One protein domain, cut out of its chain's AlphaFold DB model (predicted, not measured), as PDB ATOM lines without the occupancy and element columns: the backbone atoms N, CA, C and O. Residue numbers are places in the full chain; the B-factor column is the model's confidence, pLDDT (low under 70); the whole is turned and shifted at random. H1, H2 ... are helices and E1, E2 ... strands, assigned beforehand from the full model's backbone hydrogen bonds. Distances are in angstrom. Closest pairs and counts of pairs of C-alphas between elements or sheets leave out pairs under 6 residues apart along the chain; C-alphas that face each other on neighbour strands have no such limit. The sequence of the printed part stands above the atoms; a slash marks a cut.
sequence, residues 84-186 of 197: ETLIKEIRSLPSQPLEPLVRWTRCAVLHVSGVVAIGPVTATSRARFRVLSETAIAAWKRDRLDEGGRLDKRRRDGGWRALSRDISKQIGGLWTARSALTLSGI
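What this domain is: This is residues 84 to 186 of the 197 residues of an uncharacterized protein of Acidobacteria bacterium RBG_16_64_8 (UniProt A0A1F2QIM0). What shape does the domain have? A strongly twisted slab of four antiparallel strands has H2 packed on one face and H1 over the opposite face, while H3 follows E4 beside the strands and packs on H1. Which parts make it? The printed part has 103 residues, with three named helices and four named strands in the order H1, E1, E2, E3, H2, E4, H3. The sheet's order is E2, E3, E1, E4, and the class is mixed, helices and strands. How large is it? It is compact, with a radius of gyration of the C-alphas of 13.5 A, and its outline is elongated, 42 by 27 by 24 A.

How they stand to each other: Where is H1, residues 84 to 92? It is on the sheet at a height over the sheet of 8.8 A, over E3, residues 136 to 144, and only just over E1, residues 102 to 116, on which 3 of its C-alphas fall. It runs slantwise to the strands, at 46 degrees to E3 on the local plane, and its closest C-alphas to E3 are those of Ile 90 and Ala 138, 6.2 A apart. How do the strands pair? E3 and E1 are antiparallel neighbours, with N 109 and O 137 within hydrogen-bond range at 2.7 A. E2, residues 127 to 133, is an edge strand and forms a hairpin with E3, with N 138 and O 130 at 2.8 A; E4, residues 172 to 179, is the other edge strand and is antiparallel to E1, with N 174 and O 113 at 2.7 A. Where are the other helices? H2, residues 160 to 171, is on the opposite face from H1, and its closest C-alphas to E4 are those of Ser 164 and Trp 175, 5.0 A apart; E3, H2 and E4 form a split strand-helix-strand unit, two strands running the same way with E1 between them, and its crossover is right-handed. H3, residues 180 to 186, is only just at the sheet's level, at a height of 3.7 A, and touches H1 at a shallow tilt of 23 degrees, opposite ways, with Ile 87 and Ala 180 the closest C-alphas at 6.7 A. In H1, H2 and H3 every O i to N i+4 pair is within hydrogen-bond range.

Where its parts are: Where does the first element begin? C-alpha 84 of H1 is at (164.131, 157.795, 97.101). How long are the strands and H2? E1 spans 30.7 A and bends by 101 degrees at residue 113; E2 spans 17.7 A, E3 24.5 A, E4 21.3 A and H2 17.1 A. Where does H3 end? Its C-alpha 186 is at (159.905, 148.511, 96.052).

The domain as a whole: Which C-alphas are farthest apart? Those of Val 115 and Gly 148 are, at 42.8 A. Is there a cut or a long link? The printed part has no cut, and the link from E3 to H2, residues 145 to 159, is long. Is confidence low anywhere? The mean pLDDT of the printed part is 94.0, and no printed residue is under 70.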
ATOM      1  N   GLU A  84     163.163 157.465  98.148       97.56
ATOM      2  CA  GLU A  84     164.131 157.795  97.101       97.56
ATOM      3  C   GLU A  84     165.327 158.582  97.644       97.56
ATOM      4  O   GLU A  84     166.469 158.265  97.296       97.56
ATOM      5  N   THR A  85     165.089 159.558  98.524       97.81
ATOM      6  CA  THR A  85     166.158 160.284  99.228       97.81
ATOM      7  C   THR A  85     167.018 159.326 100.047       97.81
ATOM      8  O   THR A  85     168.237 159.299  99.876       97.81
ATOM      9  N   LEU A  86     166.392 158.447 100.833       98.25
ATOM     10  CA  LEU A  86     167.099 157.432 101.615       98.25
ATOM     11  C   LEU A  86     167.958 156.510 100.731       98.25
ATOM     12  O   LEU A  86     169.101 156.197 101.067       98.25
ATOM     13  N   ILE A  87     167.435 156.063  99.586       98.12
ATOM     14  CA  ILE A  87     168.184 155.220  98.644       98.12
ATOM     15  C   ILE A  87     169.397 155.974  98.092       98.12
ATOM     16  O   ILE A  87     170.479 155.384  97.998       98.12
ATOM     17  N   LYS A  88     169.238 157.252  97.722       97.69
ATOM     18  CA  LYS A  88     170.343 158.097  97.240       97.69
ATOM     19  C   LYS A  88     171.426 158.237  98.306       97.69
ATOM     20  O   LYS A  88     172.594 158.006  97.995       97.69
ATOM     21  N   GLU A  89     171.043 158.515  99.548       97.62
ATOM     22  CA  GLU A  89     171.976 158.614 100.673       97.62
ATOM     23  C   GLU A  89     172.730 157.306 100.905       97.62
ATOM     24  O   GLU A  89     173.952 157.309 100.969       97.62
ATOM     25  N   ILE A  90     172.044 156.161 100.946       96.88
ATOM     26  CA  ILE A  90     172.699 154.858 101.148       96.88
ATOM     27  C   ILE A  90     173.676 154.535 100.011       96.88
ATOM     28  O   ILE A  90     174.727 153.932 100.247       96.88
ATOM     29  N   ARG A  91     173.342 154.905  98.771       95.50
ATOM     30  CA  ARG A  91     174.196 154.666  97.599       95.50
ATOM     31  C   ARG A  91     175.420 155.576  97.561       95.50
ATOM     32  O   ARG A  91     176.455 155.120  97.086       95.50
ATOM     33  N   SER A  92     175.320 156.805  98.068       95.50
ATOM     34  CA  SER A  92     176.455 157.736  98.136       95.50
ATOM     35  C   SER A  92     177.458 157.378  99.235       95.50
ATOM     36  O   SER A  92     178.565 157.914  99.268       95.50
ATOM     37  N   LEU A  93     177.105 156.446 100.127       93.88
ATOM     38  CA  LEU A  93     178.004 156.001 101.179       93.88
ATOM     39  C   LEU A  93     179.257 155.304 100.628       93.88
ATOM     40  O   LEU A  93     179.148 154.434  99.747       93.88
ATOM     41  N   PRO A  94     180.435 155.581 101.221       94.44
ATOM     42  CA  PRO A  94     181.682 154.968 100.795       94.44
ATOM     43  C   PRO A  94     181.609 153.443 100.893       94.44
ATOM     44  O   PRO A  94     180.894 152.860 101.718       94.44
ATOM     45  N   SER A  95     182.342 152.776 100.009       92.56
ATOM     46  CA  SER A  95     182.522 151.330 100.106       92.56
ATOM     47  C   SER A  95     183.304 150.989 101.373       92.56
ATOM     48  O   SER A  95     184.152 151.759 101.821       92.56
ATOM     49  N   GLN A  96     182.997 149.840 101.973       94.94
ATOM     50  CA  GLN A  96     183.773 149.352 103.109       94.94
ATOM     51  C   GLN A  96     185.091 148.742 102.627       94.94
ATOM     52  O   GLN A  96     185.143 148.262 101.490       94.94
ATOM     53  N   PRO A  97     186.134 148.737 103.478       92.38
ATOM     54  CA  PRO A  97     187.380 148.052 103.174       92.38
ATOM     55  C   PRO A  97     187.130 146.602 102.762       92.38
ATOM     56  O   PRO A  97     186.245 145.931 103.308       92.38
ATOM     57  N   LEU A  98     187.919 146.132 101.797       93.25
ATOM     58  CA  LEU A  98     187.908 144.731 101.406       93.25
ATOM     59  C   LEU A  98     188.316 143.876 102.602       93.25
ATOM     60  O   LEU A  98     189.279 144.177 103.304       93.25
ATOM     61  N   GLU A  99     187.567 142.806 102.820       94.56
ATOM     62  CA  GLU A  99     187.822 141.848 103.881       94.56
ATOM     63  C   GLU A  99     187.684 140.435 103.291       94.56
ATOM     64  O   GLU A  99     186.688 140.161 102.609       94.56
ATOM     65  N   PRO A 100     188.667 139.536 103.501       94.62
ATOM     66  CA  PRO A 100     188.608 138.180 102.967       94.62
ATOM     67  C   PRO A 100     187.336 137.449 103.397       94.62
ATOM     68  O   PRO A 100     186.958 137.473 104.569       94.62
ATOM     69  N   LEU A 101     186.684 136.780 102.440       94.38
ATOM     70  CA  LEU A 101     185.451 136.010 102.657       94.38
ATOM     71  C   LEU A 101     184.303 136.827 103.278       94.38
ATOM     72  O   LEU A 101     183.424 136.281 103.949       94.38
ATOM     73  N   VAL A 102     184.284 138.139 103.055       94.69
ATOM     74  CA  VAL A 102     183.224 139.024 103.533       94.69
ATOM     75  C   VAL A 102     182.668 139.842 102.382       94.69
ATOM     76  O   VAL A 102     183.385 140.498 101.631       94.69
ATOM     77  N   ARG A 103     181.339 139.858 102.290       94.12
ATOM     78  CA  ARG A 103     180.590 140.787 101.455       94.12
ATOM     79  C   ARG A 103     179.896 141.814 102.336       94.12
ATOM     80  O   ARG A 103     179.053 141.473 103.163       94.12
ATOM     81  N   TRP A 104     180.193 143.086 102.110       95.19
ATOM     82  CA  TRP A 104     179.480 144.182 102.757       95.19
ATOM     83  C   TRP A 104     178.217 144.538 101.973       95.19
ATOM     84  O   TRP A 104     178.283 145.082 100.872       95.19
ATOM     85  N   THR A 105     177.052 144.252 102.549       95.19
ATOM     86  CA  THR A 105     175.756 144.559 101.934       95.19
ATOM     87  C   THR A 105     175.199 145.860 102.508       95.19
ATOM     88  O   THR A 105     174.888 145.938 103.697       95.19
ATOM     89  N   ARG A 106     175.039 146.884 101.661       96.88
ATOM     90  CA  ARG A 106     174.397 148.156 102.038       96.88
ATOM     91  C   ARG A 106     172.911 147.948 102.357       96.88
ATOM     92  O   ARG A 106     172.200 147.245 101.631       96.88
ATOM     93  N   CYS A 107     172.434 148.572 103.425       96.62
ATOM     94  CA  CYS A 107     171.058 148.462 103.903       96.62
ATOM     95  C   CYS A 107     170.637 149.690 104.723       96.62
ATOM     96  O   CYS A 107     171.476 150.506 105.102       96.62
ATOM     97  N   ALA A 108     169.336 149.797 104.986       97.94
ATOM     98  CA  ALA A 108     168.761 150.711 105.966       97.94
ATOM     99  C   ALA A 108     168.209 149.924 107.154       97.94
ATOM    100  O   ALA A 108     167.711 148.807 106.985       97.94
ATOM    101  N   VAL A 109     168.243 150.541 108.326       97.88
ATOM    102  CA  VAL A 109     167.489 150.164 109.515       97.88
ATOM    103  C   VAL A 109     166.525 151.312 109.798       97.88
ATOM    104  O   VAL A 109     166.949 152.445 110.010       97.88
ATOM    105  N   LEU A 110     165.234 151.018 109.711       98.12
ATOM    106  CA  LEU A 110     164.142 151.983 109.718       98.12
ATOM    107  C   LEU A 110     163.369 151.886 111.022       98.12
ATOM    108  O   LEU A 110     163.045 150.777 111.462       98.12
ATOM    109  N   HIS A 111     163.087 153.036 111.620       97.38
ATOM    110  CA  HIS A 111     162.303 153.115 112.839       97.38
ATOM    111  C   HIS A 111     160.845 152.762 112.541       97.38
ATOM    112  O   HIS A 111     160.277 153.200 111.538       97.38
ATOM    113  N   VAL A 112     160.256 151.941 113.403       97.44
ATOM    114  CA  VAL A 112     158.870 151.482 113.297       97.44
ATOM    115  C   VAL A 112     158.032 152.162 114.373       97.44
ATOM    116  O   VAL A 112     157.060 152.833 114.050       97.44
ATOM    117  N   SER A 113     158.415 152.014 115.642       95.81
ATOM    118  CA  SER A 113     157.679 152.578 116.776       95.81
ATOM    119  C   SER A 113     158.500 152.546 118.065       95.81
ATOM    120  O   SER A 113     159.509 151.849 118.157       95.81
ATOM    121  N   GLY A 114     158.025 153.243 119.098       94.56
ATOM    122  CA  GLY A 114     158.646 153.263 120.422       94.56
ATOM    123  C   GLY A 114     159.607 154.431 120.628       94.56
ATOM    124  O   GLY A 114     159.847 155.240 119.736       94.56
ATOM    125  N   VAL A 115     160.118 154.539 121.854       93.81
ATOM    126  CA  VAL A 115     161.012 155.630 122.254       93.81
ATOM    127  C   VAL A 115     162.435 155.314 121.816       93.81
ATOM    128  O   VAL A 115     162.950 154.230 122.105       93.81
ATOM    129  N   VAL A 116     163.063 156.280 121.147       94.06
ATOM    130  CA  VAL A 116     164.463 156.222 120.733       94.06
ATOM    131  C   VAL A 116     165.277 157.135 121.642       94.06
ATOM    132  O   VAL A 116     164.982 158.322 121.771       94.06
ATOM    133  N   ALA A 117     166.301 156.580 122.281       90.94
ATOM    134  CA  ALA A 117     167.284 157.364 123.006       90.94
ATOM    135  C   ALA A 117     168.178 158.111 122.010       90.94
ATOM    136  O   ALA A 117     168.700 157.524 121.060       90.94
ATOM    137  N   ILE A 118     168.382 159.405 122.248       78.75
ATOM    138  CA  ILE A 118     169.323 160.205 121.466       78.75
ATOM    139  C   ILE A 118     170.737 159.758 121.845       78.75
ATOM    140  O   ILE A 118     171.148 159.890 122.997       78.75
ATOM    141  N   GLY A 119     171.486 159.216 120.887       80.62
ATOM    142  CA  GLY A 119     172.846 158.758 121.143       80.62
ATOM    143  C   GLY A 119     173.547 158.170 119.918       80.62
ATOM    144  O   GLY A 119     172.908 157.889 118.899       80.62
ATOM    145  N   PRO A 120     174.877 157.990 119.994       88.44
ATOM    146  CA  PRO A 120     175.642 157.387 118.919       88.44
ATOM    147  C   PRO A 120     175.308 155.900 118.782       88.44
ATOM    148  O   PRO A 120     175.186 155.171 119.764       88.44
ATOM    149  N   VAL A 121     175.244 155.434 117.538       95.38
ATOM    150  CA  VAL A 121     175.179 154.007 117.220       95.38
ATOM    151  C   VAL A 121     176.586 153.513 116.917       95.38
ATOM    152  O   VAL A 121     177.271 154.034 116.036       95.38
ATOM    153  N   THR A 122     177.008 152.480 117.629       96.75
ATOM    154  CA  THR A 122     178.325 151.856 117.498       96.75
ATOM    155  C   THR A 122     178.274 150.629 116.593       96.75
ATOM    156  O   THR A 122     177.258 149.934 116.486       96.75
ATOM    157  N   ALA A 123     179.388 150.370 115.904       96.81
ATOM    158  CA  ALA A 123     179.539 149.191 115.065       96.81
ATOM    159  C   ALA A 123     179.478 147.901 115.900       96.81
ATOM    160  O   ALA A 123     179.957 147.845 117.029       96.81
ATOM    161  N   THR A 124     178.937 146.840 115.307       95.88
ATOM    162  CA  THR A 124     178.929 145.493 115.887       95.88
ATOM    163  C   THR A 124     179.749 144.542 115.023       95.88
ATOM    164  O   THR A 124     180.159 144.865 113.907       95.88
ATOM    165  N   SER A 125     179.936 143.306 115.491       92.88
ATOM    166  CA  SER A 125     180.531 142.236 114.677       92.88
ATOM    167  C   SER A 125     179.738 141.921 113.397       92.88
ATOM    168  O   SER A 125     180.266 141.281 112.484       92.88
ATOM    169  N   ARG A 126     178.474 142.365 113.322       94.50
ATOM    170  CA  ARG A 126     177.540 142.092 112.222       94.50
ATOM    171  C   ARG A 126     177.412 143.246 111.245       94.50
ATOM    172  O   ARG A 126     177.030 143.008 110.099       94.50
ATOM    173  N   ALA A 127     177.649 144.477 111.680       96.31
ATOM    174  CA  ALA A 127     177.417 145.639 110.843       96.31
ATOM    175  C   ALA A 127     178.175 146.878 111.316       96.31
ATOM    176  O   ALA A 127     178.450 147.070 112.498       96.31
ATOM    177  N   ARG A 128     178.445 147.753 110.352       96.62
ATOM    178  CA  ARG A 128     178.851 149.138 110.596       96.62
ATOM    179  C   ARG A 128     177.655 150.036 110.335       96.62
ATOM    180  O   ARG A 128     176.903 149.762 109.399       96.62
ATOM    181  N   PHE A 129     177.495 151.086 111.129       96.88
ATOM    182  CA  PHE A 129     176.320 151.952 111.091       96.88
ATOM    183  C   PHE A 129     176.700 153.403 110.829       96.88
ATOM    184  O   PHE A 129     177.794 153.847 111.174       96.88
ATOM    185  N   ARG A 130     175.766 154.138 110.229       96.06
ATOM    186  CA  ARG A 130     175.796 155.591 110.107       96.06
ATOM    187  C   ARG A 130     174.377 156.106 110.299       96.06
ATOM    188  O   ARG A 130     173.488 155.752 109.526       96.06
ATOM    189  N   VAL A 131     174.170 156.923 111.323       95.69
ATOM    190  CA  VAL A 131     172.887 157.598 111.539       95.69
ATOM    191  C   VAL A 131     172.668 158.582 110.388       95.69
ATOM    192  O   VAL A 131     173.571 159.358 110.072       95.69
ATOM    193  N   LEU A 132     171.513 158.493 109.726       94.94
ATOM    194  CA  LEU A 132     171.105 159.425 108.668       94.94
ATOM    195  C   LEU A 132     170.084 160.428 109.210       94.94
ATOM    196  O   LEU A 132     170.180 161.622 108.952       94.94
ATOM    197  N   SER A 133     169.136 159.936 110.006       93.81
ATOM    198  CA  SER A 133     168.129 160.724 110.711       93.81
ATOM    199  C   SER A 133     167.674 159.990 111.974       93.81
ATOM    200  O   SER A 133     168.087 158.858 112.230       93.81
ATOM    201  N   GLU A 134     166.767 160.597 112.739       91.75
ATOM    202  CA  GLU A 134     166.126 159.957 113.899       91.75
ATOM    203  C   GLU A 134     165.351 158.680 113.540       91.75
ATOM    204  O   GLU A 134     165.150 157.809 114.380       91.75
ATOM    205  N   THR A 135     164.918 158.546 112.283       94.69
ATOM    206  CA  THR A 135     164.076 157.432 111.824       94.69
ATOM    207  C   THR A 135     164.782 156.484 110.858       94.69
ATOM    208  O   THR A 135     164.212 155.456 110.482       94.69
ATOM    209  N   ALA A 136     166.023 156.786 110.464       97.06
ATOM    210  CA  ALA A 136     166.777 155.987 109.510       97.06
ATOM    211  C   ALA A 136     168.268 155.915 109.855       97.06
ATOM    212  O   ALA A 136     168.969 156.917 110.002       97.06
ATOM    213  N   ILE A 137     168.777 154.687 109.894       97.75
ATOM    214  CA  ILE A 137     170.196 154.384 110.064       97.75
ATOM    215  C   ILE A 137     170.652 153.600 108.840       97.75
ATOM    216  O   ILE A 137     170.119 152.533 108.535       97.75
ATOM    217  N   ALA A 138     171.666 154.093 108.141       97.75
ATOM    218  CA  ALA A 138     172.343 153.289 107.143       97.75
ATOM    219  C   ALA A 138     173.238 152.250 107.814       97.75
ATOM    220  O   ALA A 138     173.857 152.497 108.852       97.75
ATOM    221  N   ALA A 139     173.352 151.091 107.179       97.38
ATOM    222  CA  ALA A 139     174.214 150.030 107.648       97.38
ATOM    223  C   ALA A 139     174.926 149.325 106.494       97.38
ATOM    224  O   ALA A 139     174.371 149.110 105.412       97.38
ATOM    225  N   TRP A 140     176.152 148.889 106.760       97.12
ATOM    226  CA  TRP A 140     176.834 147.881 105.960       97.12
ATOM    227  C   TRP A 140     176.797 146.581 106.742       97.12
ATOM    228  O   TRP A 140     177.510 146.422 107.733       97.12
ATOM    229  N   LYS A 141     175.949 145.651 106.306       95.56
ATOM    230  CA  LYS A 141     175.868 144.318 106.890       95.56
ATOM    231  C   LYS A 141     177.065 143.491 106.444       95.56
ATOM    232  O   LYS A 141     177.314 143.365 105.246       95.56
ATOM    233  N   ARG A 142     177.749 142.881 107.405       95.00
ATOM    234  CA  ARG A 142     178.820 141.913 107.188       95.00
ATOM    235  C   ARG A 142     178.201 140.554 106.863       95.00
ATOM    236  O   ARG A 142     177.679 139.867 107.744       95.00
ATOM    237  N   ASP A 143     178.184 140.180 105.589       92.69
ATOM    238  CA  ASP A 143     177.782 138.847 105.144       92.69
ATOM    239  C   ASP A 143     179.029 137.975 104.958       92.69
ATOM    240  O   ASP A 143     179.879 138.285 104.128       92.69
ATOM    241  N   ARG A 144     179.134 136.872 105.706       92.75
ATOM    242  CA  ARG A 144     180.235 135.917 105.532       92.75
ATOM    243  C   ARG A 144     180.018 135.042 104.303       92.75
ATOM    244  O   ARG A 144     178.893 134.600 104.043       92.75
ATOM    245  N   LEU A 145     181.102 134.799 103.585       93.62
ATOM    246  CA  LEU A 145     181.158 133.950 102.409       93.62
ATOM    247  C   LEU A 145     181.880 132.636 102.725       93.62
ATOM    248  O   LEU A 145     182.739 132.592 103.605       93.62
ATOM    249  N   ASP A 146     181.514 131.575 102.013       93.50
ATOM    250  CA  ASP A 146     182.295 130.344 101.938       93.50
ATOM    251  C   ASP A 146     183.431 130.481 100.906       93.50
ATOM    252  O   ASP A 146     183.550 131.496 100.216       93.50
ATOM    253  N   GLU A 147     184.277 129.456 100.798       93.38
ATOM    254  CA  GLU A 147     185.400 129.424  99.846       93.38
ATOM    255  C   GLU A 147     184.943 129.502  98.378       93.38
ATOM    256  O   GLU A 147     185.697 129.944  97.516       93.38
ATOM    257  N   GLY A 148     183.686 129.145  98.096       92.25
ATOM    258  CA  GLY A 148     183.056 129.282  96.782       92.25
ATOM    259  C   GLY A 148     182.431 130.658  96.529       92.25
ATOM    260  O   GLY A 148     181.714 130.828  95.540       92.25
ATOM    261  N   GLY A 149     182.633 131.630  97.426       90.31
ATOM    262  CA  GLY A 149     182.101 132.988  97.309       90.31
ATOM    263  C   GLY A 149     180.590 133.100  97.541       90.31
ATOM    264  O   GLY A 149     179.992 134.144  97.263       90.31
ATOM    265  N   ARG A 150     179.935 132.048  98.046       91.69
ATOM    266  CA  ARG A 150     178.500 132.053  98.364       91.69
ATOM    267  C   ARG A 150     178.293 132.439  99.816       91.69
ATOM    268  O   ARG A 150     179.192 132.331 100.632       91.69
ATOM    269  N   LEU A 151     177.083 132.878 100.162       88.69
ATOM    270  CA  LEU A 151     176.744 133.163 101.556       88.69
ATOM    271  C   LEU A 151     176.895 131.903 102.415       88.69
ATOM    272  O   LEU A 151     176.131 130.949 102.242       88.69
ATOM    273  N   ASP A 152     177.807 131.945 103.385       89.69
ATOM    274  CA  ASP A 152     178.041 130.833 104.299       89.69
ATOM    275  C   ASP A 152     176.839 130.691 105.238       89.69
ATOM    276  O   ASP A 152     176.644 131.472 106.173       89.69
ATOM    277  N   LYS A 153     176.010 129.672 104.980       84.38
ATOM    278  CA  LYS A 153     174.800 129.386 105.761       84.38
ATOM    279  C   LYS A 153     175.106 129.004 107.212       84.38
ATOM    280  O   LYS A 153     174.272 129.278 108.072       84.38
ATOM    281  N   ARG A 154     176.265 128.394 107.480       83.56
ATOM    282  CA  ARG A 154     176.674 127.918 108.813       83.56
ATOM    283  C   ARG A 154     177.204 129.057 109.676       83.56
ATOM    284  O   ARG A 154     177.044 129.024 110.889       83.56
ATOM    285  N   ARG A 155     177.784 130.082 109.047       81.44
ATOM    286  CA  ARG A 155     178.334 131.263 109.727       81.44
ATOM    287  C   ARG A 155     177.490 132.522 109.538       81.44
ATOM    288  O   ARG A 155     178.002 133.639 109.635       81.44
ATOM    289  N   ARG A 156     176.186 132.382 109.265       77.75
ATOM    290  CA  ARG A 156     175.297 133.549 109.248       77.75
ATOM    291  C   ARG A 156     175.137 134.053 110.670       77.75
ATOM    292  O   ARG A 156     174.387 133.481 111.456       77.75
ATOM    293  N   ASP A 157     175.741 135.200 110.945       74.38
ATOM    294  CA  ASP A 157     175.522 135.969 112.167       74.38
ATOM    295  C   ASP A 157     174.122 136.638 112.139       74.38
ATOM    296  O   ASP A 157     173.963 137.834 112.367       74.38
ATOM    297  N   GLY A 158     173.063 135.876 111.837       79.38
ATOM    298  CA  GLY A 158     171.671 136.322 111.734       79.38
ATOM    299  C   GLY A 158     171.270 137.010 110.417       79.38
ATOM    300  O   GLY A 158     172.088 137.414 109.587       79.38
ATOM    301  N   GLY A 159     169.952 137.118 110.217       85.31
ATOM    302  CA  GLY A 159     169.335 137.859 109.110       85.31
ATOM    303  C   GLY A 159     169.124 139.344 109.427       85.31
ATOM    304  O   GLY A 159     169.663 139.867 110.397       85.31
ATOM    305  N   TRP A 160     168.282 140.018 108.641       89.19
ATOM    306  CA  TRP A 160     167.941 141.438 108.826       89.19
ATOM    307  C   TRP A 160     167.413 141.761 110.230       89.19
ATOM    308  O   TRP A 160     167.800 142.768 110.814       89.19
ATOM    309  N   ARG A 161     166.642 140.844 110.829       90.38
ATOM    310  CA  ARG A 161     166.164 140.956 112.217       90.38
ATOM    311  C   ARG A 161     167.295 141.131 113.238       90.38
ATOM    312  O   ARG A 161     167.089 141.763 114.268       90.38
ATOM    313  N   ALA A 162     168.479 140.565 112.985       92.19
ATOM    314  CA  ALA A 162     169.610 140.735 113.891       92.19
ATOM    315  C   ALA A 162     170.091 142.189 113.921       92.19
ATOM    316  O   ALA A 162     170.280 142.709 115.011       92.19
ATOM    317  N   LEU A 163     170.184 142.854 112.764       93.81
ATOM    318  CA  LEU A 163     170.560 144.270 112.687       93.81
ATOM    319  C   LEU A 163     169.538 145.156 113.403       93.81
ATOM    320  O   LEU A 163     169.917 146.002 114.201       93.81
ATOM    321  N   SER A 164     168.244 144.924 113.169       95.19
ATOM    322  CA  SER A 164     167.176 145.655 113.864       95.19
ATOM    323  C   SER A 164     167.276 145.532 115.384       95.19
ATOM    324  O   SER A 164     167.101 146.510 116.102       95.19
ATOM    325  N   ARG A 165     167.592 144.332 115.880       95.56
ATOM    326  CA  ARG A 165     167.780 144.082 117.311       95.56
ATOM    327  C   ARG A 165     169.060 144.714 117.852       95.56
ATOM    328  O   ARG A 165     169.040 145.183 118.982       95.56
ATOM    329  N   ASP A 166     170.147 144.716 117.085       96.25
ATOM    330  CA  ASP A 166     171.394 145.377 117.484       96.25
ATOM    331  C   ASP A 166     171.167 146.882 117.684       96.25
ATOM    332  O   ASP A 166     171.634 147.430 118.676       96.25
ATOM    333  N   ILE A 167     170.400 147.530 116.802       97.00
ATOM    334  CA  ILE A 167     170.008 148.939 116.960       97.00
ATOM    335  C   ILE A 167     169.076 149.128 118.157       97.00
ATOM    336  O   ILE A 167     169.353 149.956 119.019       97.00
ATOM    337  N   SER A 168     168.022 148.315 118.258       96.94
ATOM    338  CA  SER A 168     167.061 148.385 119.367       96.94
ATOM    339  C   SER A 168     167.736 148.262 120.741       96.94
ATOM    340  O   SER A 168     167.388 148.974 121.675       96.94
ATOM    341  N   LYS A 169     168.766 147.416 120.865       96.75
ATOM    342  CA  LYS A 169     169.556 147.288 122.100       96.75
ATOM    343  C   LYS A 169     170.397 148.519 122.436       96.75
ATOM    344  O   LYS A 169     170.694 148.720 123.605       96.75
ATOM    345  N   GLN A 170     170.835 149.274 121.431       97.12
ATOM    346  CA  GLN A 170     171.702 150.437 121.628       97.12
ATOM    347  C   GLN A 170     170.904 151.700 121.938       97.12
ATOM    348  O   GLN A 170     171.292 152.459 122.818       97.12
ATOM    349  N   ILE A 171     169.805 151.922 121.214       96.69
ATOM    350  CA  ILE A 171     169.070 153.193 121.252       96.69
ATOM    351  C   ILE A 171     167.567 153.023 121.502       96.69
ATOM    352  O   ILE A 171     166.818 153.981 121.369       96.69
ATOM    353  N   GLY A 172     167.097 151.832 121.871       96.75
ATOM    354  CA  GLY A 172     165.673 151.578 122.098       96.75
ATOM    355  C   GLY A 172     164.855 151.515 120.806       96.75
ATOM    356  O   GLY A 172     165.396 151.404 119.706       96.75
ATOM    357  N   GLY A 173     163.531 151.552 120.947       96.69
ATOM    358  CA  GLY A 173     162.578 151.482 119.837       96.69
ATOM    359  C   GLY A 173     162.497 150.121 119.132       96.69
ATOM    360  O   GLY A 173     163.280 149.191 119.360       96.69
ATOM    361  N   LEU A 174     161.518 150.014 118.240       97.12
ATOM    362  CA  LEU A 174     161.310 148.915 117.310       97.12
ATOM    363  C   LEU A 174     161.798 149.335 115.926       97.12
ATOM    364  O   LEU A 174     161.454 150.402 115.421       97.12
ATOM    365  N   TRP A 175     162.576 148.461 115.295       97.25
ATOM    366  CA  TRP A 175     163.233 148.747 114.026       97.25
ATOM    367  C   TRP A 175     163.045 147.608 113.026       97.25
ATOM    368  O   TRP A 175     162.892 146.444 113.400       97.25
ATOM    369  N   THR A 176     163.144 147.922 111.736       96.88
ATOM    370  CA  THR A 176     163.100 146.951 110.635       96.88
ATOM    371  C   THR A 176     164.241 147.218 109.658       96.88
ATOM    372  O   THR A 176     164.513 148.360 109.316       96.88
ATOM    373  N   ALA A 177     164.973 146.184 109.237       96.38
ATOM    374  CA  ALA A 177     166.130 146.347 108.354       96.38
ATOM    375  C   ALA A 177     165.836 145.830 106.941       96.38
ATOM    376  O   ALA A 177     165.196 144.785 106.784       96.38
ATOM    377  N   ARG A 178     166.316 146.543 105.915       96.12
ATOM    378  CA  ARG A 178     166.117 146.211 104.495       96.12
ATOM    379  C   ARG A 178     167.355 146.502 103.665       96.12
ATOM    380  O   ARG A 178     167.989 147.544 103.813       96.12
ATOM    381  N   SER A 179     167.690 145.581 102.765       95.88
ATOM    382  CA  SER A 179     168.803 145.774 101.833       95.88
ATOM    383  C   SER A 179     168.532 146.934 100.874       95.88
ATOM    384  O   SER A 179     167.382 147.170 100.504       95.88
ATOM    385  N   ALA A 180     169.582 147.607 100.402       96.50
ATOM    386  CA  ALA A 180     169.447 148.662  99.395       96.50
ATOM    387  C   ALA A 180     168.774 148.157  98.103       96.50
ATOM    388  O   ALA A 180     168.043 148.907  97.455       96.50
ATOM    389  N   LEU A 181     168.974 146.878  97.756       96.25
ATOM    390  CA  LEU A 181     168.278 146.217  96.650       96.25
ATOM    391  C   LEU A 181     166.768 146.146  96.903       96.25
ATOM    392  O   LEU A 181     165.992 146.499  96.026       96.25
ATOM    393  N   THR A 182     166.354 145.737  98.105       96.31
ATOM    394  CA  THR A 182     164.936 145.673  98.497       96.31
ATOM    395  C   THR A 182     164.280 147.047  98.450       96.31
ATOM    396  O   THR A 182     163.207 147.181  97.872       96.31
ATOM    397  N   LEU A 183     164.947 148.066  99.004       97.62
ATOM    398  CA  LEU A 183     164.467 149.451  98.978       97.62
ATOM    399  C   LEU A 183     164.302 149.952  97.536       97.62
ATOM    400  O   LEU A 183     163.259 150.484  97.175       97.62
ATOM    401  N   SER A 184     165.308 149.720  96.690       97.56
ATOM    402  CA  SER A 184     165.263 150.116  95.276       97.56
ATOM    403  C   SER A 184     164.182 149.368  94.498       97.56
ATOM    404  O   SER A 184     163.526 149.955  93.643       97.56
ATOM    405  N   GLY A 185     163.995 148.082  94.797       96.81
ATOM    406  CA  GLY A 185     162.987 147.239  94.169       96.81
ATOM    407  C   GLY A 185     161.576 147.744  94.437       96.81
ATOM    408  O   GLY A 185     160.826 147.965  93.490       96.81
ATOM    409  N   ILE A 186     161.237 148.002  95.705       97.31
ATOM    410  CA  ILE A 186     159.905 148.511  96.052       97.31
ATOM    411  C   ILE A 186     159.687 149.950  95.570       97.31
ATOM    412  O   ILE A 186     158.601 150.264  95.101       97.31
TER     413      ILE A 186